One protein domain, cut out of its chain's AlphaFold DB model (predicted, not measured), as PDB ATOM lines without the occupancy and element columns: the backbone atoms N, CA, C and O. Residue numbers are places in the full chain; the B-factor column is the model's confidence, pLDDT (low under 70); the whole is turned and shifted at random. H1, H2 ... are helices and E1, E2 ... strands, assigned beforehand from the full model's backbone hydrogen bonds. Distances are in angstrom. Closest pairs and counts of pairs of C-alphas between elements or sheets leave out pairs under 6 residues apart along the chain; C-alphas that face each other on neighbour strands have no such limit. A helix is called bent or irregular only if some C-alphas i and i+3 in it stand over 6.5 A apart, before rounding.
ATOM      1  N   ASN A  33     190.210 175.132 160.915       93.69
ATOM      2  CA  ASN A  33     190.808 176.343 161.466       93.69
ATOM      3  C   ASN A  33     189.864 177.043 162.463       93.69
ATOM      4  O   ASN A  33     188.756 176.571 162.737       93.69
ATOM      5  N   ALA A  34     190.295 178.187 162.995       92.38
ATOM      6  CA  ALA A  34     189.538 178.964 163.976       92.38
ATOM      7  C   ALA A  34     188.181 179.499 163.469       92.38
ATOM      8  O   ALA A  34     187.347 179.883 164.290       92.38
ATOM      9  N   GLU A  35     187.952 179.512 162.150       90.50
ATOM     10  CA  GLU A  35     186.686 179.892 161.501       90.50
ATOM     11  C   GLU A  35     185.779 178.691 161.205       90.50
ATOM     12  O   GLU A  35     184.688 178.852 160.660       90.50
ATOM     13  N   GLY A  36     186.229 177.476 161.519       90.62
ATOM     14  CA  GLY A  36     185.504 176.246 161.222       90.62
ATOM     15  C   GLY A  36     185.667 175.750 159.781       90.62
ATOM     16  O   GLY A  36     185.028 174.761 159.414       90.62
ATOM     17  N   LEU A  37     186.530 176.379 158.975       92.06
ATOM     18  CA  LEU A  37     186.839 175.932 157.617       92.06
ATOM     19  C   LEU A  37     187.752 174.709 157.662       92.06
ATOM     20  O   LEU A  37     188.725 174.679 158.415       92.06
ATOM     21  N   ILE A  38     187.458 173.703 156.837       92.44
ATOM     22  CA  ILE A  38     188.303 172.512 156.707       92.44
ATOM     23  C   ILE A  38     189.555 172.891 155.914       92.44
ATOM     24  O   ILE A  38     189.460 173.248 154.742       92.44
ATOM     25  N   THR A  39     190.722 172.790 156.545       91.38
ATOM     26  CA  THR A  39     192.020 173.122 155.937       91.38
ATOM     27  C   THR A  39     192.828 171.885 155.558       91.38
ATOM     28  O   THR A  39     193.624 171.938 154.624       91.38
ATOM     29  N   SER A  61     203.304 166.167 150.778       82.75
ATOM     30  CA  SER A  61     203.132 167.258 151.739       82.75
ATOM     31  C   SER A  61     201.673 167.382 152.171       82.75
ATOM     32  O   SER A  61     200.751 167.298 151.360       82.75
ATOM     33  N   PHE A  62     201.474 167.586 153.469       87.62
ATOM     34  CA  PHE A  62     200.187 167.930 154.086       87.62
ATOM     35  C   PHE A  62     200.195 169.353 154.665       87.62
ATOM     36  O   PHE A  62     199.242 169.770 155.320       87.62
ATOM     37  N   LYS A  63     201.304 170.074 154.478       88.25
ATOM     38  CA  LYS A  63     201.501 171.410 155.024       88.25
ATOM     39  C   LYS A  63     200.631 172.421 154.292       88.25
ATOM     40  O   LYS A  63     200.419 172.312 153.084       88.25
ATOM     41  N   LEU A  64     200.143 173.404 155.037       84.88
ATOM     42  CA  LEU A  64     199.233 174.416 154.523       84.88
ATOM     43  C   LEU A  64     200.018 175.584 153.906       84.88
ATOM     44  O   LEU A  64     200.828 176.199 154.608       84.88
ATOM     45  N   PRO A  65     199.768 175.944 152.634       79.44
ATOM     46  CA  PRO A  65     200.297 177.179 152.071       79.44
ATOM     47  C   PRO A  65     199.653 178.404 152.753       79.44
ATOM     48  O   PRO A  65     198.553 178.304 153.298       79.44
ATOM     49  N   PRO A  66     200.299 179.583 152.718       80.94
ATOM     50  CA  PRO A  66     201.614 179.845 152.126       80.94
ATOM     51  C   PRO A  66     202.792 179.543 153.070       80.94
ATOM     52  O   PRO A  66     203.933 179.542 152.628       80.94
ATOM     53  N   ASN A  67     202.532 179.309 154.359       80.94
ATOM     54  CA  ASN A  67     203.560 179.309 155.411       80.94
ATOM     55  C   ASN A  67     204.041 177.914 155.827       80.94
ATOM     56  O   ASN A  67     204.745 177.791 156.826       80.94
ATOM     57  N   ASP A  68     203.637 176.867 155.108       85.31
ATOM     58  CA  ASP A  68     204.011 175.485 155.402       85.31
ATOM     59  C   ASP A  68     203.638 175.024 156.830       85.31
ATOM     60  O   ASP A  68     204.271 174.132 157.405       85.31
ATOM     61  N   ASN A  69     202.568 175.606 157.389       88.75
ATOM     62  CA  ASN A  69     202.063 175.272 158.720       88.75
ATOM     63  C   ASN A  69     201.534 173.839 158.755       88.75
ATOM     64  O   ASN A  69     200.893 173.368 157.809       88.75
ATOM     65  N   PHE A  70     201.715 173.167 159.888       93.56
ATOM     66  CA  PHE A  70     200.991 171.925 160.134       93.56
ATOM     67  C   PHE A  70     199.502 172.256 160.352       93.56
ATOM     68  O   PHE A  70     199.191 173.262 160.999       93.56
ATOM     69  N   PRO A  71     198.557 171.456 159.836       94.25
ATOM     70  CA  PRO A  71     197.148 171.692 160.114       94.25
ATOM     71  C   PRO A  71     196.829 171.453 161.596       94.25
ATOM     72  O   PRO A  71     197.264 170.458 162.183       94.25
ATOM     73  N   LEU A  72     196.039 172.351 162.184       96.69
ATOM     74  CA  LEU A  72     195.503 172.223 163.539       96.69
ATOM     75  C   LEU A  72     194.036 171.776 163.499       96.69
ATOM     76  O   LEU A  72     193.333 171.965 162.508       96.69
ATOM     77  N   PHE A  73     193.569 171.188 164.596       96.62
ATOM     78  CA  PHE A  73     192.178 170.780 164.784       96.62
ATOM     79  C   PHE A  73     191.514 171.731 165.778       96.62
ATOM     80  O   PHE A  73     191.522 171.483 166.981       96.62
ATOM     81  N   CYS A  74     190.980 172.844 165.286       95.56
ATOM     82  CA  CYS A  74     190.263 173.812 166.105       95.56
ATOM     83  C   CYS A  74     188.821 173.335 166.314       95.56
ATOM     84  O   CYS A  74     187.995 173.376 165.401       95.56
ATOM     85  N   CYS A  75     188.524 172.868 167.523       92.62
ATOM     86  CA  CYS A  75     187.237 172.304 167.903       92.62
ATOM     87  C   CYS A  75     186.572 173.214 168.937       92.62
ATOM     88  O   CYS A  75     187.106 173.430 170.023       92.62
ATOM     89  N   TYR A  76     185.401 173.747 168.608       90.06
ATOM     90  CA  TYR A  76     184.626 174.605 169.497       90.06
ATOM     91  C   TYR A  76     183.136 174.502 169.171       90.06
ATOM     92  O   TYR A  76     182.751 174.036 168.097       90.06
ATOM     93  N   TYR A  77     182.311 174.961 170.104       82.81
ATOM     94  CA  TYR A  77     180.874 175.125 169.940       82.81
ATOM     95  C   TYR A  77     180.496 176.562 170.320       82.81
ATOM     96  O   TYR A  77     181.209 177.200 171.093       82.81
ATOM     97  N   ASP A  78     179.376 177.086 169.821       76.62
ATOM     98  CA  ASP A  78     178.966 178.477 170.105       76.62
ATOM     99  C   ASP A  78     178.774 178.745 171.606       76.62
ATOM    100  O   ASP A  78     178.974 179.854 172.094       76.62
ATOM    101  N   TRP A  79     178.433 177.702 172.361       74.38
ATOM    102  CA  TRP A  79     178.281 177.736 173.814       74.38
ATOM    103  C   TRP A  79     179.568 177.391 174.579       74.38
ATOM    104  O   TRP A  79     179.505 177.159 175.787       74.38
ATOM    105  N   SER A  80     180.716 177.279 173.904       75.69
ATOM    106  CA  SER A  80     181.987 176.974 174.554       75.69
ATOM    107  C   SER A  80     182.368 178.091 175.528       75.69
ATOM    108  O   SER A  80     182.598 179.220 175.084       75.69
ATOM    109  N   PRO A  81     182.425 177.829 176.847       65.44
ATOM    110  CA  PRO A  81     182.620 178.888 177.816       65.44
ATOM    111  C   PRO A  81     184.061 179.406 177.808       65.44
ATOM    112  O   PRO A  81     185.023 178.659 177.638       65.44
ATOM    113  N   GLY A  82     184.188 180.698 178.103       75.25
ATOM    114  CA  GLY A  82     185.411 181.293 178.626       75.25
ATOM    115  C   GLY A  82     186.496 181.648 177.610       75.25
ATOM    116  O   GLY A  82     186.343 181.577 176.391       75.25
ATOM    117  N   LYS A  83     187.615 182.093 178.182       89.69
ATOM    118  CA  LYS A  83     188.841 182.511 177.493       89.69
ATOM    119  C   LYS A  83     189.975 181.501 177.711       89.69
ATOM    120  O   LYS A  83     191.142 181.838 177.534       89.69
ATOM    121  N   THR A  84     189.625 180.281 178.112       90.94
ATOM    122  CA  THR A  84     190.564 179.180 178.325       90.94
ATOM    123  C   THR A  84     190.501 178.231 177.137       90.94
ATOM    124  O   THR A  84     189.419 177.798 176.736       90.94
ATOM    125  N   VAL A  85     191.662 177.910 176.574       94.00
ATOM    126  CA  VAL A  85     191.803 177.014 175.423       94.00
ATOM    127  C   VAL A  85     192.594 175.779 175.837       94.00
ATOM    128  O   VAL A  85     193.663 175.890 176.433       94.00
ATOM    129  N   ALA A  86     192.089 174.592 175.519       93.56
ATOM    130  CA  ALA A  86     192.810 173.344 175.741       93.56
ATOM    131  C   ALA A  86     193.697 173.012 174.531       93.56
ATOM    132  O   ALA A  86     193.228 173.051 173.393       93.56
ATOM    133  N   LEU A  87     194.956 172.642 174.766       95.38
ATOM    134  CA  LEU A  87     195.817 172.016 173.762       95.38
ATOM    135  C   LEU A  87     195.839 170.510 174.008       95.38
ATOM    136  O   LEU A  87     196.248 170.070 175.081       95.38
ATOM    137  N   VAL A  88     195.404 169.733 173.019       92.44
ATOM    138  CA  VAL A  88     195.274 168.271 173.121       92.44
ATOM    139  C   VAL A  88     196.039 167.600 171.984       92.44
ATOM    140  O   VAL A  88     195.908 167.975 170.818       92.44
ATOM    141  N   GLU A  89     196.854 166.594 172.285       89.69
ATOM    142  CA  GLU A  89     197.519 165.818 171.240       89.69
ATOM    143  C   GLU A  89     196.492 165.007 170.426       89.69
ATOM    144  O   GLU A  89     195.680 164.270 170.971       89.69
ATOM    145  N   GLY A  90     196.542 165.120 169.098       88.75
ATOM    146  CA  GLY A  90     195.732 164.351 168.154       88.75
ATOM    147  C   GLY A  90     194.389 164.987 167.774       88.75
ATOM    148  O   GLY A  90     193.657 165.530 168.595       88.75
ATOM    149  N   GLY A  91     194.023 164.861 166.494       89.75
ATOM    150  CA  GLY A  91     192.788 165.452 165.970       89.75
ATOM    151  C   GLY A  91     191.509 164.803 166.491       89.75
ATOM    152  O   GLY A  91     190.596 165.503 166.916       89.75
ATOM    153  N   LEU A  92     191.444 163.465 166.513       89.38
ATOM    154  CA  LEU A  92     190.267 162.760 167.037       89.38
ATOM    155  C   LEU A  92     190.057 163.075 168.522       89.38
ATOM    156  O   LEU A  92     188.960 163.459 168.914       89.38
ATOM    157  N   LYS A  93     191.128 162.979 169.320       86.50
ATOM    158  CA  LYS A  93     191.107 163.321 170.747       86.50
ATOM    159  C   LYS A  93     190.602 164.746 170.967       86.50
ATOM    160  O   LYS A  93     189.748 164.936 171.819       86.50
ATOM    161  N   ALA A  94     191.037 165.721 170.164       90.44
ATOM    162  CA  ALA A  94     190.565 167.101 170.276       90.44
ATOM    163  C   ALA A  94     189.051 167.253 170.043       90.44
ATOM    164  O   ALA A  94     188.389 167.946 170.812       90.44
ATOM    165  N   TYR A  95     188.480 166.591 169.028       88.62
ATOM    166  CA  TYR A  95     187.026 166.617 168.805       88.62
ATOM    167  C   TYR A  95     186.252 166.021 169.970       88.62
ATOM    168  O   TYR A  95     185.277 166.615 170.435       88.62
ATOM    169  N   VAL A  96     186.681 164.851 170.441       85.69
ATOM    170  CA  VAL A  96     185.955 164.182 171.514       85.69
ATOM    171  C   VAL A  96     186.153 164.922 172.844       85.69
ATOM    172  O   VAL A  96     185.188 165.085 173.583       85.69
ATOM    173  N   PHE A  97     187.339 165.485 173.107       84.31
ATOM    174  CA  PHE A  97     187.584 166.377 174.244       84.31
ATOM    175  C   PHE A  97     186.648 167.587 174.194       84.31
ATOM    176  O   PHE A  97     185.945 167.844 175.161       84.31
ATOM    177  N   ALA A  98     186.576 168.302 173.068       85.94
ATOM    178  CA  ALA A  98     185.702 169.471 172.941       85.94
ATOM    179  C   ALA A  98     184.225 169.121 173.192       85.94
ATOM    180  O   ALA A  98     183.466 169.939 173.711       85.94
ATOM    181  N   HIS A  99     183.816 167.908 172.806       80.31
ATOM    182  CA  HIS A  99     182.452 167.424 172.981       80.31
ATOM    183  C   HIS A  99     182.145 166.993 174.426       80.31
ATOM    184  O   HIS A  99     181.090 167.348 174.949       80.31
ATOM    185  N   LEU A 100     183.047 166.243 175.071       76.06
ATOM    186  CA  LEU A 100     182.818 165.640 176.391       76.06
ATOM    187  C   LEU A 100     183.310 166.503 177.562       76.06
ATOM    188  O   LEU A 100     182.651 166.564 178.598       76.06
ATOM    189  N   ALA A 101     184.449 167.182 177.424       64.94
ATOM    190  CA  ALA A 101     185.070 167.953 178.494       64.94
ATOM    191  C   ALA A 101     184.548 169.398 178.496       64.94
ATOM    192  O   ALA A 101     185.009 170.247 177.735       64.94
ATOM    193  N   ALA A 102     183.552 169.661 179.352       56.94
ATOM    194  CA  ALA A 102     183.045 170.982 179.760       56.94
ATOM    195  C   ALA A 102     182.794 172.024 178.646       56.94
ATOM    196  O   ALA A 102     182.657 173.215 178.931       56.94
ATOM    197  N   ARG A 103     182.686 171.584 177.385       69.31
ATOM    198  CA  ARG A 103     182.491 172.416 176.193       69.31
ATOM    199  C   ARG A 103     183.642 173.398 175.933       69.31
ATOM    200  O   ARG A 103     183.407 174.428 175.321       69.31
ATOM    201  N   MET A 104     184.873 173.141 176.367       82.88
ATOM    202  CA  MET A 104     185.984 174.081 176.139       82.88
ATOM    203  C   MET A 104     186.320 174.250 174.650       82.88
ATOM    204  O   MET A 104     186.087 173.353 173.841       82.88
ATOM    205  N   LYS A 105     186.921 175.392 174.290       92.25
ATOM    206  CA  LYS A 105     187.605 175.529 172.997       92.25
ATOM    207  C   LYS A 105     188.875 174.685 173.034       92.25
ATOM    208  O   LYS A 105     189.659 174.795 173.977       92.25
ATOM    209  N   VAL A 106     189.086 173.860 172.017       94.00
ATOM    210  CA  VAL A 106     190.218 172.932 171.938       94.00
ATOM    211  C   VAL A 106     190.979 173.166 170.647       94.00
ATOM    212  O   VAL A 106     190.386 173.329 169.583       94.00
ATOM    213  N   ILE A 107     192.302 173.141 170.733       96.69
ATOM    214  CA  ILE A 107     193.192 173.047 169.584       96.69
ATOM    215  C   ILE A 107     193.880 171.690 169.671       96.69
ATOM    216  O   ILE A 107     194.560 171.381 170.649       96.69
ATOM    217  N   GLY A 108     193.688 170.872 168.643       95.81
ATOM    218  CA  GLY A 108     194.399 169.617 168.459       95.81
ATOM    219  C   GLY A 108     195.597 169.759 167.529       95.81
ATOM    220  O   GLY A 108     195.524 170.492 166.543       95.81
ATOM    221  N   ALA A 109     196.664 169.002 167.778       94.94
ATOM    222  CA  ALA A 109     197.786 168.854 166.843       94.94
ATOM    223  C   ALA A 109     198.226 167.392 166.739       94.94
ATOM    224  O   ALA A 109     198.373 166.707 167.750       94.94
ATOM    225  N   ALA A 110     198.456 166.899 165.521       89.75
ATOM    226  CA  ALA A 110     199.003 165.556 165.329       89.75
ATOM    227  C   ALA A 110     200.391 165.451 165.992       89.75
ATOM    228  O   ALA A 110     201.243 166.310 165.768       89.75
ATOM    229  N   GLY A 111     200.594 164.434 166.836       84.00
ATOM    230  CA  GLY A 111     201.843 164.239 167.583       84.00
ATOM    231  C   GLY A 111     202.188 165.361 168.574       84.00
ATOM    232  O   GLY A 111     203.354 165.520 168.913       84.00
ATOM    233  N   GLY A 112     201.221 166.211 168.948       87.44
ATOM    234  CA  GLY A 112     201.441 167.327 169.876       87.44
ATOM    235  C   GLY A 112     202.272 168.479 169.295       87.44
ATOM    236  O   GLY A 112     202.747 169.336 170.036       87.44
ATOM    237  N   GLN A 113     202.456 168.531 167.972       91.94
ATOM    238  CA  GLN A 113     203.394 169.449 167.315       91.94
ATOM    239  C   GLN A 113     202.820 170.855 167.055       91.94
ATOM    240  O   GLN A 113     202.921 171.376 165.947       91.94
ATOM    241  N   PHE A 114     202.222 171.495 168.064       95.81
ATOM    242  CA  PHE A 114     201.576 172.812 167.921       95.81
ATOM    243  C   PHE A 114     202.518 173.906 167.400       95.81
ATOM    244  O   PHE A 114     202.113 174.762 166.615       95.81
ATOM    245  N   TRP A 115     203.789 173.870 167.812       94.44
ATOM    246  CA  TRP A 115     204.795 174.858 167.413       94.44
ATOM    247  C   TRP A 115     205.060 174.886 165.896       94.44
ATOM    248  O   TRP A 115     205.466 175.921 165.374       94.44
ATOM    249  N   GLN A 116     204.792 173.786 165.176       94.81
ATOM    250  CA  GLN A 116     204.923 173.705 163.710       94.81
ATOM    251  C   GLN A 116     203.835 174.498 162.966       94.81
ATOM    252  O   GLN A 116     203.849 174.596 161.739       94.81
ATOM    253  N   SER A 117     202.871 175.044 163.702       93.44
ATOM    254  CA  SER A 117     201.734 175.804 163.191       93.44
ATOM    255  C   SER A 117     201.742 177.228 163.739       93.44
ATOM    256  O   SER A 117     200.690 177.780 164.037       93.44
ATOM    257  N   HIS A 118     202.923 177.826 163.912       92.25
ATOM    258  CA  HIS A 118     203.133 179.053 164.689       92.25
ATOM    259  C   HIS A 118     202.119 180.189 164.459       92.25
ATOM    260  O   HIS A 118     201.474 180.637 165.405       92.25
ATOM    261  N   HIS A 119     201.923 180.618 163.211       91.31
ATOM    262  CA  HIS A 119     200.986 181.672 162.830       91.31
ATOM    263  C   HIS A 119     199.533 181.253 163.062       91.31
ATOM    264  O   HIS A 119     198.734 182.066 163.514       91.31
ATOM    265  N   GLU A 120     199.195 179.992 162.778       92.75
ATOM    266  CA  GLU A 120     197.837 179.472 162.953       92.75
ATOM    267  C   GLU A 120     197.479 179.371 164.437       92.75
ATOM    268  O   GLU A 120     196.398 179.787 164.845       92.75
ATOM    269  N   LEU A 121     198.406 178.878 165.264       96.06
ATOM    270  CA  LEU A 121     198.219 178.758 166.705       96.06
ATOM    271  C   LEU A 121     198.008 180.137 167.336       96.06
ATOM    272  O   LEU A 121     197.002 180.359 168.006       96.06
ATOM    273  N   ILE A 122     198.925 181.078 167.092       95.75
ATOM    274  CA  ILE A 122     198.829 182.436 167.644       95.75
ATOM    275  C   ILE A 122     197.593 183.156 167.102       95.75
ATOM    276  O   ILE A 122     196.841 183.746 167.879       95.75
ATOM    277  N   GLY A 123     197.331 183.062 165.796       94.56
ATOM    278  CA  GLY A 123     196.146 183.645 165.169       94.56
ATOM    279  C   GLY A 123     194.843 183.112 165.768       94.56
ATOM    280  O   GLY A 123     193.936 183.895 166.052       94.56
ATOM    281  N   THR A 124     194.775 181.806 166.037       95.25
ATOM    282  CA  THR A 124     193.629 181.161 166.693       95.25
ATOM    283  C   THR A 124     193.444 181.670 168.120       95.25
ATOM    284  O   THR A 124     192.340 182.078 168.481       95.25
ATOM    285  N   LEU A 125     194.509 181.702 168.929       96.38
ATOM    286  CA  LEU A 125     194.447 182.164 170.320       96.38
ATOM    287  C   LEU A 125     193.997 183.628 170.416       96.38
ATOM    288  O   LEU A 125     193.112 183.946 171.213       96.38
ATOM    289  N   VAL A 126     194.541 184.502 169.564       94.88
ATOM    290  CA  VAL A 126     194.142 185.916 169.490       94.88
ATOM    291  C   VAL A 126     192.682 186.046 169.059       94.88
ATOM    292  O   VAL A 126     191.905 186.738 169.717       94.88
ATOM    293  N   ARG A 127     192.273 185.346 167.994       92.94
ATOM    294  CA  ARG A 127     190.896 185.387 167.479       92.94
ATOM    295  C   ARG A 127     189.880 184.908 168.506       92.94
ATOM    296  O   ARG A 127     188.795 185.470 168.624       92.94
ATOM    297  N   TRP A 128     190.223 183.874 169.263       93.25
ATOM    298  CA  TRP A 128     189.373 183.356 170.326       93.25
ATOM    299  C   TRP A 128     189.440 184.167 171.620       93.25
ATOM    300  O   TRP A 128     188.721 183.812 172.559       93.25
ATOM    301  N   ASN A 129     190.230 185.249 171.651       93.50
ATOM    302  CA  ASN A 129     190.471 186.097 172.816       93.50
ATOM    303  C   ASN A 129     190.902 185.266 174.034       93.50
ATOM    304  O   ASN A 129     190.358 185.419 175.132       93.50
ATOM    305  N   ALA A 130     191.819 184.322 173.805       95.12
ATOM    306  CA  ALA A 130     192.342 183.455 174.845       95.12
ATOM    307  C   ALA A 130     193.109 184.283 175.886       95.12
ATOM    308  O   ALA A 130     193.877 185.173 175.543       95.12
ATOM    309  N   GLN A 131     192.893 183.976 177.160       95.56
ATOM    310  CA  GLN A 131     193.648 184.498 178.305       95.56
ATOM    311  C   GLN A 131     194.462 183.400 178.982       95.56
ATOM    312  O   GLN A 131     195.432 183.682 179.684       95.56
ATOM    313  N   GLU A 132     194.061 182.146 178.784       94.62
ATOM    314  CA  GLU A 132     194.732 180.986 179.336       94.62
ATOM    315  C   GLU A 132     194.730 179.841 178.327       94.62
ATOM    316  O   GLU A 132     193.762 179.612 177.599       94.62
ATOM    317  N   VAL A 133     195.832 179.108 178.313       95.38
ATOM    318  CA  VAL A 133     196.004 177.867 177.585       95.38
ATOM    319  C   VAL A 133     196.379 176.772 178.572       95.38
ATOM    320  O   VAL A 133     197.320 176.929 179.351       95.38
ATOM    321  N   ILE A 134     195.666 175.649 178.507       94.00
ATOM    322  CA  ILE A 134     195.964 174.449 179.287       94.00
ATOM    323  C   ILE A 134     196.432 173.357 178.327       94.00
ATOM    324  O   ILE A 134     195.660 172.891 177.492       94.00
ATOM    325  N   LEU A 135     197.689 172.933 178.445       94.50
ATOM    326  CA  LEU A 135     198.186 171.743 177.757       94.50
ATOM    327  C   LEU A 135     197.717 170.486 178.495       94.50
ATOM    328  O   LEU A 135     197.925 170.363 179.700       94.50
ATOM    329  N   PHE A 136     197.149 169.539 177.754       91.50
ATOM    330  CA  PHE A 136     196.833 168.188 178.212       91.50
ATOM    331  C   PHE A 136     197.841 167.219 177.586       91.50
ATOM    332  O   PHE A 136     197.623 166.762 176.460       91.50
ATOM    333  N   PRO A 137     198.977 166.956 178.256       88.69
ATOM    334  CA  PRO A 137     200.025 166.122 177.690       88.69
ATOM    335  C   PRO A 137     199.609 164.647 177.707       88.69
ATOM    336  O   PRO A 137     198.993 164.176 178.666       88.69
ATOM    337  N   ASP A 138     199.991 163.910 176.662       84.19
ATOM    338  CA  ASP A 138     199.779 162.463 176.600       84.19
ATOM    339  C   ASP A 138     200.542 161.738 177.725       84.19
ATOM    340  O   ASP A 138     201.627 162.161 178.146       84.19
ATOM    341  N   ALA A 139     199.991 160.618 178.196       82.69
ATOM    342  CA  ALA A 139     200.643 159.776 179.195       82.69
ATOM    343  C   ALA A 139     202.020 159.299 178.705       82.69
ATOM    344  O   ALA A 139     202.209 158.990 177.522       82.69
ATOM    345  N   GLY A 140     203.008 159.296 179.600       84.50
ATOM    346  CA  GLY A 140     204.395 158.957 179.274       84.50
ATOM    347  C   GLY A 140     205.106 159.938 178.340       84.50
ATOM    348  O   GLY A 140     206.214 159.661 177.886       84.50
ATOM    349  N   SER A 141     204.522 161.100 178.032       86.81
ATOM    350  CA  SER A 141     205.208 162.117 177.220       86.81
ATOM    351  C   SER A 141     206.443 162.693 177.916       86.81
ATOM    352  O   SER A 141     207.396 163.087 177.246       86.81
ATOM    353  N   ILE A 142     206.463 162.692 179.251       89.38
ATOM    354  CA  ILE A 142     207.518 163.314 180.052       89.38
ATOM    355  C   ILE A 142     208.870 162.589 179.971       89.38
ATOM    356  O   ILE A 142     209.921 163.212 180.119       89.38
ATOM    357  N   VAL A 143     208.850 161.290 179.660       89.81
ATOM    358  CA  VAL A 143     210.057 160.486 179.418       89.81
ATOM    359  C   VAL A 143     210.521 160.547 177.957       89.81
ATOM    360  O   VAL A 143     211.593 160.048 177.618       89.81
ATOM    361  N   ASN A 144     209.758 161.192 177.069       90.75
ATOM    362  CA  ASN A 144     210.131 161.367 175.671       90.75
ATOM    363  C   ASN A 144     210.727 162.760 175.435       90.75
ATOM    364  O   ASN A 144     210.019 163.757 175.295       90.75
ATOM    365  N   ARG A 145     212.056 162.814 175.290       91.75
ATOM    366  CA  ARG A 145     212.812 164.052 175.043       91.75
ATOM    367  C   ARG A 145     212.266 164.892 173.884       91.75
ATOM    368  O   ARG A 145     212.257 166.116 173.985       91.75
ATOM    369  N   CYS A 146     211.874 164.266 172.775       90.69
ATOM    370  CA  CYS A 146     211.387 164.993 171.602       90.69
ATOM    371  C   CYS A 146     210.029 165.644 171.877       90.69
ATOM    372  O   CYS A 146     209.834 166.801 171.518       90.69
ATOM    373  N   VAL A 147     209.137 164.935 172.570       90.88
ATOM    374  CA  VAL A 147     207.814 165.456 172.941       90.88
ATOM    375  C   VAL A 147     207.946 166.591 173.957       90.88
ATOM    376  O   VAL A 147     207.363 167.653 173.763       90.88
ATOM    377  N   VAL A 148     208.792 166.428 174.981       92.56
ATOM    378  CA  VAL A 148     209.085 167.503 175.946       92.56
ATOM    379  C   VAL A 148     209.624 168.743 175.230       92.56
ATOM    380  O   VAL A 148     209.156 169.850 175.480       92.56
ATOM    381  N   LEU A 149     210.571 168.583 174.301       93.00
ATOM    382  CA  LEU A 149     211.083 169.710 173.519       93.00
ATOM    383  C   LEU A 149     209.975 170.409 172.717       93.00
ATOM    384  O   LEU A 149     209.936 171.639 172.683       93.00
ATOM    385  N   ASP A 150     209.078 169.654 172.085       93.31
ATOM    386  CA  ASP A 150     207.975 170.208 171.297       93.31
ATOM    387  C   ASP A 150     206.947 170.956 172.170       93.31
ATOM    388  O   ASP A 150     206.461 172.019 171.767       93.31
ATOM    389  N   TYR A 151     206.688 170.494 173.399       94.19
ATOM    390  CA  TYR A 151     205.896 171.246 174.379       94.19
ATOM    391  C   TYR A 151     206.565 172.566 174.755       94.19
ATOM    392  O   TYR A 151     205.926 173.612 174.697       94.19
ATOM    393  N   PHE A 152     207.863 172.559 175.056       94.31
ATOM    394  CA  PHE A 152     208.572 173.787 175.422       94.31
ATOM    395  C   PHE A 152     208.695 174.780 174.262       94.31
ATOM    396  O   PHE A 152     208.575 175.981 174.482       94.31
ATOM    397  N   ARG A 153     208.820 174.310 173.014       94.81
ATOM    398  CA  ARG A 153     208.694 175.176 171.826       94.81
ATOM    399  C   ARG A 153     207.317 175.813 171.725       94.81
ATOM    400  O   ARG A 153     207.201 176.977 171.357       94.81
ATOM    401  N   THR A 154     206.279 175.050 172.052       95.38
ATOM    402  CA  THR A 154     204.909 175.564 172.099       95.38
ATOM    403  C   THR A 154     204.770 176.614 173.202       95.38
ATOM    404  O   THR A 154     204.172 177.658 172.966       95.38
ATOM    405  N   PHE A 155     205.374 176.397 174.374       95.25
ATOM    406  CA  PHE A 155     205.348 177.366 175.469       95.25
ATOM    407  C   PHE A 155     206.101 178.657 175.134       95.25
ATOM    408  O   PHE A 155     205.564 179.730 175.378       95.25
ATOM    409  N   ASP A 156     207.291 178.566 174.532       93.19
ATOM    410  CA  ASP A 156     208.047 179.730 174.040       93.19
ATOM    411  C   ASP A 156     207.267 180.520 172.982       93.19
ATOM    412  O   ASP A 156     207.325 181.744 172.915       93.19
ATOM    413  N   LEU A 157     206.518 179.824 172.129       93.25
ATOM    414  CA  LEU A 157     205.672 180.476 171.143       93.25
ATOM    415  C   LEU A 157     204.498 181.206 171.810       93.25
ATOM    416  O   LEU A 157     204.262 182.371 171.504       93.25
ATOM    417  N   VAL A 158     203.773 180.540 172.713       94.50
ATOM    418  CA  VAL A 158     202.593 181.109 173.384       94.50
ATOM    419  C   VAL A 158     202.977 182.224 174.363       94.50
ATOM    420  O   VAL A 158     202.221 183.177 174.502       94.50
ATOM    421  N   SER A 159     204.162 182.183 174.978       91.56
ATOM    422  CA  SER A 159     204.631 183.235 175.897       91.56
ATOM    423  C   SER A 159     204.899 184.585 175.217       91.56
ATOM    424  O   SER A 159     205.031 185.597 175.900       91.56
ATOM    425  N   LYS A 160     204.959 184.624 173.877       91.06
ATOM    426  CA  LYS A 160     205.107 185.864 173.090       91.06
ATOM    427  C   LYS A 160     203.822 186.691 173.021       91.06
ATOM    428  O   LYS A 160     203.855 187.817 172.529       91.06
ATOM    429  N   ILE A 161     202.704 186.142 173.488       93.62
ATOM    430  CA  ILE A 161     201.428 186.842 173.642       93.62
ATOM    431  C   ILE A 161     200.995 186.802 175.111       93.62
ATOM    432  O   ILE A 161     201.463 185.965 175.879       93.62
ATOM    433  N   ASP A 162     200.102 187.707 175.513       93.44
ATOM    434  CA  ASP A 162     199.625 187.819 176.901       93.44
ATOM    435  C   ASP A 162     198.600 186.718 177.247       93.44
ATOM    436  O   ASP A 162     197.409 186.962 177.435       93.44
ATOM    437  N   VAL A 163     199.067 185.465 177.254       94.88
ATOM    438  CA  VAL A 163     198.281 184.261 177.536       94.88
ATOM    439  C   VAL A 163     198.991 183.433 178.599       94.88
ATOM    440  O   VAL A 163     200.158 183.069 178.465       94.88
ATOM    441  N   LYS A 164     198.268 183.086 179.665       95.44
ATOM    442  CA  LYS A 164     198.792 182.228 180.732       95.44
ATOM    443  C   LYS A 164     198.901 180.790 180.249       95.44
ATOM    444  O   LYS A 164     197.971 180.269 179.645       95.44
ATOM    445  N   ILE A 165     200.008 180.130 180.571       95.81
ATOM    446  CA  ILE A 165     200.235 178.726 180.223       95.81
ATOM    447  C   ILE A 165     200.114 177.875 181.485       95.81
ATOM    448  O   ILE A 165     200.777 178.137 182.494       95.81
ATOM    449  N   LYS A 166     199.280 176.842 181.406       95.50
ATOM    450  CA  LYS A 166     199.092 175.812 182.424       95.50
ATOM    451  C   LYS A 166     199.218 174.427 181.803       95.50
ATOM    452  O   LYS A 166     199.024 174.252 180.602       95.50
ATOM    453  N   ILE A 167     199.544 173.442 182.627       94.19
ATOM    454  CA  ILE A 167     199.634 172.042 182.229       94.19
ATOM    455  C   ILE A 167     198.715 171.237 183.142       94.19
ATOM    456  O   ILE A 167     198.846 171.298 184.363       94.19
ATOM    457  N   ALA A 168     197.781 170.500 182.548       91.19
ATOM    458  CA  ALA A 168     196.923 169.578 183.271       91.19
ATOM    459  C   ALA A 168     197.714 168.325 183.664       91.19
ATOM    460  O   ALA A 168     198.246 167.613 182.810       91.19
ATOM    461  N   TRP A 169     197.769 168.045 184.963       87.88
ATOM    462  CA  TRP A 169     198.504 166.920 185.525       87.88
ATOM    463  C   TRP A 169     197.614 166.054 186.411       87.88
ATOM    464  O   TRP A 169     196.896 166.556 187.278       87.88
ATOM    465  N   TRP A 170     197.685 164.746 186.197       83.81
ATOM    466  CA  TRP A 170     196.944 163.730 186.945       83.81
ATOM    467  C   TRP A 170     197.789 162.476 187.232       83.81
ATOM    468  O   TRP A 170     197.236 161.412 187.495       83.81
ATOM    469  N   GLY A 171     199.123 162.600 187.200       79.12
ATOM    470  CA  GLY A 171     200.058 161.504 187.493       79.12
ATOM    471  C   GLY A 171     200.381 160.608 186.294       79.12
ATOM    472  O   GLY A 171     200.711 159.440 186.466       79.12
ATOM    473  N   GLN A 172     200.277 161.132 185.072       79.81
ATOM    474  CA  GLN A 172     200.404 160.379 183.821       79.81
ATOM    475  C   GLN A 172     201.861 160.110 183.371       79.81
ATOM    476  O   GLN A 172     202.215 160.322 182.208       79.81
ATOM    477  N   GLU A 173     202.729 159.670 184.286       76.50
ATOM    478  CA  GLU A 173     204.179 159.522 184.047       76.50
ATOM    479  C   GLU A 173     204.555 158.354 183.125       76.50
ATOM    480  O   GLU A 173     205.524 158.467 182.374       76.50
ATOM    481  N   GLU A 174     203.780 157.269 183.120       70.19
ATOM    482  CA  GLU A 174     204.050 156.063 182.331       70.19
ATOM    483  C   GLU A 174     202.925 155.772 181.327       70.19
ATOM    484  O   GLU A 174     201.760 156.103 181.551       70.19
ATOM    485  N   LYS A 175     203.284 155.133 180.205       61.88
ATOM    486  CA  LYS A 175     202.325 154.432 179.342       61.88
ATOM    487  C   LYS A 175     202.252 152.996 179.843       61.88
ATOM    488  O   LYS A 175     203.158 152.225 179.547       61.88
ATOM    489  N   THR A 176     201.244 152.648 180.630       55.03
ATOM    490  CA  THR A 176     201.022 151.243 180.991       55.03
ATOM    491  C   THR A 176     200.227 150.550 179.878       55.03
ATOM    492  O   THR A 176     199.430 151.189 179.196       55.03
ATOM    493  N   ASP A 177     200.463 149.256 179.645       46.41
ATOM    494  CA  ASP A 177     199.856 148.508 178.524       46.41
ATOM    495  C   ASP A 177     198.319 148.382 178.623       46.41
ATOM    496  O   ASP A 177     197.647 148.164 177.617       46.41
ATOM    497  N   ASP A 178     197.750 148.593 179.813       42.94
ATOM    498  CA  ASP A 178     196.296 148.640 180.045       42.94
ATOM    499  C   ASP A 178     195.671 150.013 179.714       42.94
ATOM    500  O   ASP A 178     194.452 150.196 179.812       42.94
ATOM    501  N   LEU A 179     196.507 150.980 179.326       43.09
ATOM    502  CA  LEU A 179     196.164 152.370 179.060       43.09
ATOM    503  C   LEU A 179     196.300 152.684 177.555       43.09
ATOM    504  O   LEU A 179     197.233 153.331 177.066       43.09
ATOM    505  N   ASP A 180     195.353 152.133 176.793       35.25
ATOM    506  CA  ASP A 180     195.221 152.301 175.347       35.25
ATOM    507  C   ASP A 180     194.922 153.794 175.002       35.25
ATOM    508  O   ASP A 180     194.274 154.524 175.754       35.25
ATOM    509  N   PRO A 181     195.332 154.297 173.826       38.66
ATOM    510  CA  PRO A 181     195.418 155.713 173.437       38.66
ATOM    511  C   PRO A 181     194.084 156.474 173.293       38.66
ATOM    512  O   PRO A 181     194.083 157.593 172.771       38.66
ATOM    513  N   ASP A 182     192.983 155.899 173.768       46.22
ATOM    514  CA  ASP A 182     191.693 156.553 174.007       46.22
ATOM    515  C   ASP A 182     191.545 157.035 175.471       46.22
ATOM    516  O   ASP A 182     190.501 157.566 175.853       46.22
ATOM    517  N   ASP A 183     192.588 156.923 176.299       52.19
ATOM    518  CA  ASP A 183     192.515 157.246 177.728       52.19
ATOM    519  C   ASP A 183     192.274 158.691 178.086       52.19
ATOM    520  O   ASP A 183     191.753 158.935 179.162       52.19
ATOM    521  N   VAL A 184     192.538 159.650 177.202       50.03
ATOM    522  CA  VAL A 184     192.081 161.025 177.442       50.03
ATOM    523  C   VAL A 184     190.558 161.033 177.645       50.03
ATOM    524  O   VAL A 184     190.051 161.821 178.421       50.03
ATOM    525  N   LEU A 185     189.802 160.111 177.041       51.22
ATOM    526  CA  LEU A 185     188.342 160.053 177.159       51.22
ATOM    527  C   LEU A 185     187.847 159.220 178.335       51.22
ATOM    528  O   LEU A 185     186.890 159.624 178.997       51.22
ATOM    529  N   LYS A 186     188.492 158.087 178.630       49.25
ATOM    530  CA  LYS A 186     188.186 157.311 179.843       49.25
ATOM    531  C   LYS A 186     188.622 158.059 181.099       49.25
ATOM    532  O   LYS A 186     187.861 158.109 182.060       49.25
ATOM    533  N   SER A 187     189.788 158.702 181.063       47.62
ATOM    534  CA  SER A 187     190.265 159.534 182.155       47.62
ATOM    535  C   SER A 187     189.419 160.792 182.273       47.62
ATOM    536  O   SER A 187     188.912 161.001 183.350       47.62
ATOM    537  N   LEU A 188     189.114 161.576 181.230       48.12
ATOM    538  CA  LEU A 188     188.305 162.804 181.398       48.12
ATOM    539  C   LEU A 188     186.816 162.573 181.670       48.12
ATOM    540  O   LEU A 188     186.164 163.453 182.225       48.12
ATOM    541  N   SER A 189     186.250 161.424 181.289       47.66
ATOM    542  CA  SER A 189     184.881 161.077 181.703       47.66
ATOM    543  C   SER A 189     184.794 160.679 183.184       47.66
ATOM    544  O   SER A 189     183.714 160.768 183.762       47.66
ATOM    545  N   GLN A 190     185.914 160.283 183.807       45.66
ATOM    546  CA  GLN A 190     186.006 159.926 185.235       45.66
ATOM    547  C   GLN A 190     186.724 160.981 186.103       45.66
ATOM    548  O   GLN A 190     186.459 161.111 187.301       45.66
ATOM    549  N   VAL A 191     187.632 161.742 185.506       50.00
ATOM    550  CA  VAL A 191     188.377 162.861 186.070       50.00
ATOM    551  C   VAL A 191     187.526 164.084 185.815       50.00
ATOM    552  O   VAL A 191     187.580 164.713 184.760       50.00
ATOM    553  N   GLU A 192     186.727 164.436 186.817       56.75
ATOM    554  CA  GLU A 192     186.234 165.798 186.908       56.75
ATOM    555  C   GLU A 192     187.439 166.736 186.753       56.75
ATOM    556  O   GLU A 192     188.447 166.562 187.441       56.75
ATOM    557  N   LEU A 193     187.355 167.728 185.860       63.22
ATOM    558  CA  LEU A 193     188.419 168.726 185.658       63.22
ATOM    559  C   LEU A 193     188.878 169.371 186.986       63.22
ATOM    560  O   LEU A 193     189.990 169.874 187.078       63.22
ATOM    561  N   THR A 194     188.035 169.316 188.021       60.53
ATOM    562  CA  THR A 194     188.292 169.740 189.404       60.53
ATOM    563  C   THR A 194     189.371 168.930 190.133       60.53
ATOM    564  O   THR A 194     189.938 169.431 191.100       60.53
ATOM    565  N   LYS A 195     189.672 167.701 189.696       66.75
ATOM    566  CA  LYS A 195     190.715 166.830 190.270       66.75
ATOM    567  C   LYS A 195     192.066 166.967 189.570       66.75
ATOM    568  O   LYS A 195     193.037 166.353 190.005       66.75
ATOM    569  N   LEU A 196     192.133 167.741 188.487       78.50
ATOM    570  CA  LEU A 196     193.378 168.005 187.778       78.50
ATOM    571  C   LEU A 196     194.217 169.024 188.544       78.50
ATOM    572  O   LEU A 196     193.752 170.115 188.872       78.50
ATOM    573  N   SER A 197     195.490 168.700 188.745       86.50
ATOM    574  CA  SER A 197     196.472 169.683 189.185       86.50
ATOM    575  C   SER A 197     196.883 170.535 187.988       86.50
ATOM    576  O   SER A 197     197.371 170.011 186.987       86.50
ATOM    577  N   LEU A 198     196.685 171.851 188.074       91.62
ATOM    578  CA  LEU A 198     197.110 172.796 187.040       91.62
ATOM    579  C   LEU A 198     198.500 173.339 187.363       91.62
ATOM    580  O   LEU A 198     198.650 174.308 188.108       91.62
ATOM    581  N   LEU A 199     199.510 172.718 186.765       94.25
ATOM    582  CA  LEU A 199     200.906 173.090 186.942       94.25
ATOM    583  C   LEU A 199     201.257 174.321 186.100       94.25
ATOM    584  O   LEU A 199     200.768 174.508 184.983       94.25
ATOM    585  N   SER A 200     202.144 175.159 186.619       94.94
ATOM    586  CA  SER A 200     202.940 176.092 185.824       94.94
ATOM    587  C   SER A 200     203.981 175.348 184.981       94.94
ATOM    588  O   SER A 200     204.303 174.186 185.228       94.94
ATOM    589  N   VAL A 201     204.564 176.044 184.002       94.31
ATOM    590  CA  VAL A 201     205.659 175.505 183.175       94.31
ATOM    591  C   VAL A 201     206.858 175.069 184.033       94.31
ATOM    592  O   VAL A 201     207.451 174.026 183.765       94.31
ATOM    593  N   CYS A 202     207.185 175.817 185.092       92.75
ATOM    594  CA  CYS A 202     208.289 175.492 186.000       92.75
ATOM    595  C   CYS A 202     208.006 174.251 186.852       92.75
ATOM    596  O   CYS A 202     208.880 173.402 187.010       92.75
ATOM    597  N   GLU A 203     206.784 174.117 187.374       94.12
ATOM    598  CA  GLU A 203     206.381 172.919 188.119       94.12
ATOM    599  C   GLU A 203     206.380 171.694 187.205       94.12
ATOM    600  O   GLU A 203     206.949 170.668 187.563       94.12
ATOM    601  N   PHE A 204     205.841 171.814 185.988       93.56
ATOM    602  CA  PHE A 204     205.889 170.743 184.994       93.56
ATOM    603  C   PHE A 204     207.332 170.338 184.649       93.56
ATOM    604  O   PHE A 204     207.638 169.149 184.570       93.56
ATOM    605  N   TRP A 205     208.252 171.301 184.520       93.50
ATOM    606  CA  TRP A 205     209.674 171.017 184.312       93.50
ATOM    607  C   TRP A 205     210.298 170.200 185.446       93.50
ATOM    608  O   TRP A 205     211.181 169.381 185.192       93.50
ATOM    609  N   ALA A 206     209.857 170.393 186.691       92.81
ATOM    610  CA  ALA A 206     210.388 169.655 187.833       92.81
ATOM    611  C   ALA A 206     210.107 168.145 187.744       92.81
ATOM    612  O   ALA A 206     210.937 167.360 188.204       92.81
ATOM    613  N   PHE A 207     209.006 167.750 187.096       91.31
ATOM    614  CA  PHE A 207     208.674 166.347 186.837       91.31
ATOM    615  C   PHE A 207     209.505 165.731 185.698       91.31
ATOM    616  O   PHE A 207     209.577 164.510 185.580       91.31
ATOM    617  N   VAL A 208     210.162 166.535 184.850       91.88
ATOM    618  CA  VAL A 208     210.958 166.000 183.734       91.88
ATOM    619  C   VAL A 208     212.194 165.263 184.274       91.88
ATOM    620  O   VAL A 208     212.973 165.854 185.039       91.88
ATOM    621  N   PRO A 209     212.452 164.006 183.851       93.62
ATOM    622  CA  PRO A 209     213.615 163.241 184.291       93.62
ATOM    623  C   PRO A 209     214.926 164.022 184.144       93.62
ATOM    624  O   PRO A 209     215.182 164.667 183.124       93.62
ATOM    625  N   GLY A 210     215.786 163.954 185.165       92.12
ATOM    626  CA  GLY A 210     217.015 164.755 185.230       92.12
ATOM    627  C   GLY A 210     217.967 164.537 184.047       92.12
ATOM    628  O   GLY A 210     218.630 165.472 183.602       92.12
ATOM    629  N   GLU A 211     218.008 163.326 183.490       92.19
ATOM    630  CA  GLU A 211     218.770 163.030 182.274       92.19
ATOM    631  C   GLU A 211     218.245 163.800 181.056       92.19
ATOM    632  O   GLU A 211     219.031 164.413 180.331       92.19
ATOM    633  N   ILE A 212     216.926 163.837 180.861       91.81
ATOM    634  CA  ILE A 212     216.293 164.568 179.758       91.81
ATOM    635  C   ILE A 212     216.536 166.068 179.919       91.81
ATOM    636  O   ILE A 212     216.916 166.731 178.953       91.81
ATOM    637  N   ARG A 213     216.395 166.595 181.142       91.62
ATOM    638  CA  ARG A 213     216.660 168.011 181.438       91.62
ATOM    639  C   ARG A 213     218.084 168.419 181.073       91.62
ATOM    640  O   ARG A 213     218.259 169.401 180.353       91.62
ATOM    641  N   ARG A 214     219.091 167.647 181.500       89.56
ATOM    642  CA  ARG A 214     220.502 167.891 181.140       89.56
ATOM    643  C   ARG A 214     220.707 167.884 179.627       89.56
ATOM    644  O   ARG A 214     221.191 168.864 179.074       89.56
ATOM    645  N   ASN A 215     220.216 166.846 178.948       88.38
ATOM    646  CA  ASN A 215     220.314 166.711 177.491       88.38
ATOM    647  C   ASN A 215     219.670 167.876 176.716       88.38
ATOM    648  O   ASN A 215     220.097 168.206 175.607       88.38
ATOM    649  N   LEU A 216     218.597 168.468 177.246       88.88
ATOM    650  CA  LEU A 216     217.918 169.604 176.620       88.88
ATOM    651  C   LEU A 216     218.654 170.931 176.864       88.88
ATOM    652  O   LEU A 216     218.733 171.748 175.943       88.88
ATOM    653  N   LEU A 217     219.228 171.124 178.056       86.94
ATOM    654  CA  LEU A 217     219.931 172.352 178.453       86.94
ATOM    655  C   LEU A 217     221.380 172.437 177.949       86.94
ATOM    656  O   LEU A 217     221.871 173.537 177.705       86.94
ATOM    657  N   GLU A 218     222.058 171.304 177.776       83.38
ATOM    658  CA  GLU A 218     223.431 171.230 177.247       83.38
ATOM    659  C   GLU A 218     223.472 171.290 175.710       83.38
ATOM    660  O   GLU A 218     224.530 171.450 175.104       83.38
ATOM    661  N   GLY A 219     222.313 171.179 175.057       75.12
ATOM    662  CA  GLY A 219     222.198 171.142 173.605       75.12
ATOM    663  C   GLY A 219     221.905 172.491 172.945       75.12
ATOM    664  O   GLY A 219     221.662 173.521 173.573       75.12
ATOM    665  N   LYS A 220     221.789 172.450 171.613       80.75
ATOM    666  CA  LYS A 220     221.398 173.587 170.754       80.75
ATOM    667  C   LYS A 220     220.022 174.204 171.067       80.75
ATOM    668  O   LYS A 220     219.668 175.231 170.498       80.75
ATOM    669  N   HIS A 221     219.229 173.569 171.930       81.94
ATOM    670  CA  HIS A 221     217.855 173.959 172.254       81.94
ATOM    671  C   HIS A 221     217.724 174.746 173.559       81.94
ATOM    672  O   HIS A 221     216.609 175.095 173.928       81.94
ATOM    673  N   LYS A 222     218.834 175.080 174.229       80.62
ATOM    674  CA  LYS A 222     218.830 175.837 175.490       80.62
ATOM    675  C   LYS A 222     217.982 177.119 175.438       80.62
ATOM    676  O   LYS A 222     217.306 177.443 176.405       80.62
ATOM    677  N   HIS A 223     217.969 177.806 174.294       82.44
ATOM    678  CA  HIS A 223     217.205 179.040 174.076       82.44
ATOM    679  C   HIS A 223     215.676 178.871 174.118       82.44
ATOM    680  O   HIS A 223     214.985 179.877 174.153       82.44
ATOM    681  N   VAL A 224     215.152 177.637 174.087       82.94
ATOM    682  CA  VAL A 224     213.709 177.317 174.163       82.94
ATOM    683  C   VAL A 224     213.216 177.248 175.616       82.94
ATOM    684  O   VAL A 224     212.019 177.233 175.883       82.94
ATOM    685  N   PHE A 225     214.139 177.255 176.580       81.75
ATOM    686  CA  PHE A 225     213.839 177.171 178.007       81.75
ATOM    687  C   PHE A 225     214.035 178.498 178.775       81.75
ATOM    688  O   PHE A 225     214.370 178.433 179.957       81.75
ATOM    689  N   PRO A 226     213.839 179.702 178.186       62.12
ATOM    690  CA  PRO A 226     214.141 180.959 178.872       62.12
ATOM    691  C   PRO A 226     213.169 181.221 180.030       62.12
ATOM    692  O   PRO A 226     213.489 181.959 180.946       62.12
ATOM    693  N   VAL A 227     211.994 180.579 180.013       57.75
ATOM    694  CA  VAL A 227     210.965 180.663 181.064       57.75
ATOM    695  C   VAL A 227     211.387 179.928 182.350       57.75
ATOM    696  O   VAL A 227     210.733 180.060 183.379       57.75
ATOM    697  N   LEU A 228     212.462 179.134 182.302       58.00
ATOM    698  CA  LEU A 228     212.970 178.343 183.428       58.00
ATOM    699  C   LEU A 228     214.220 178.943 184.097       58.00
ATOM    700  O   LEU A 228     214.727 178.353 185.053       58.00
ATOM    701  N   THR A 229     214.735 180.056 183.567       43.50
ATOM    702  CA  THR A 229     215.897 180.808 184.074       43.50
ATOM    703  C   THR A 229     215.456 182.158 184.595       43.50
ATOM    704  O   THR A 229     215.919 182.531 185.692       43.50
TER     705      THR A 229
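Overview. This is residues 33 to 39 and 61 to 229 of the 229 residues of the protein "Hypothetical protein" of Eucampia antarctica (UniProt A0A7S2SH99). A strongly twisted six-stranded sheet runs through the middle as one layer of three, with H2, H3 and H5 over one face and H1 over the other. H4 packs beside H1, away from the sheet, and H6 sits at the far end of H3. The 176 printed residues hold six named helices and six named strands, in the order E1 E2 H1 E3 H2 E4 H3 E5 H4 E6 H5 H6. The sheet is mixed, in the order E1 E3 E2 E4 E5 E6, and the class is mixed, helices and strands. The whole is compact, with a radius of gyration of the C-alphas of 15.6 A and spans of 43 by 40 by 32 A.

Along the chain. After residues 33 to 39 and the cut, E1 takes residues 72 to 75, beginning at C-alpha 72 (195.503, 172.223, 163.539). E2 is residues 84 to 89, 16.6 A long, H1 residues 91 to 100, 14.4 A, and E3 residues 105 to 109. H2, residues 114 to 127, 16.5 A, is irregular: C-alphas 116 and 119 are 8.9 A apart. E4 is residues 132 to 136, H3 residues 145 to 158, 20.0 A, and E5 residues 164 to 169, 16.0 A. H4 is residues 183 to 190, E6 residues 197 to 199, H5 residues 201 to 207, and H6 residues 210 to 217, ending at C-alpha 217 (219.931, 172.352, 178.453).

Arrangement. E1 is antiparallel to E3 (N 73 to O 108, 2.8 A). E3 and E2 (N 107 to O 86, 2.8 A), E2 and E4 (N 87 to O 134, 2.8 A), and E4 and E5 (N 133 to O 164, 2.8 A) are parallel. E6 is antiparallel to E5 (N 169 to O 197, 2.8 A). E2, H1, E3 and E4, H3, E5 are strand-helix-strand units, parallel neighbour strands with a helix between; E3, H2, E4 is a split one, with E2 between its strands. Their crossovers are right-handed. H1, at a height over the sheet of 7.8 A, is on the opposite face from H2, H3 and H5. H2 and H3 touch at a shallow tilt of 29 degrees, the C-alphas of Trp 115 and Thr 154 being closest at 4.7 A. H4 touches H1, Leu 185 to Phe 97, C-alphas 7.0 A apart. H6 and residues 145 to 149 of H3 only just touch, with 3 pairs of C-alphas within 8 A; the closest are Arg 145 and Ile 212, 5.9 A. Every O i to N i+4 pair is within hydrogen-bond range in H1, H3, H4 and H6, against 7 of 10 in H2 and 2 of 3 in H5.

Size, cuts and confidence. The C-alphas farthest apart, of Trp 79 and Glu 218, are 45.7 A apart. Residues 40 to 60 are not printed; C-alphas 39 and 61 are 13.2 A apart. The link from E5 to H4 is long, with 13 residues. Mean pLDDT of the printed part is 83.7; it is under 70 at residues 81, 101 to 103, 175 to 195 and 226 to 229.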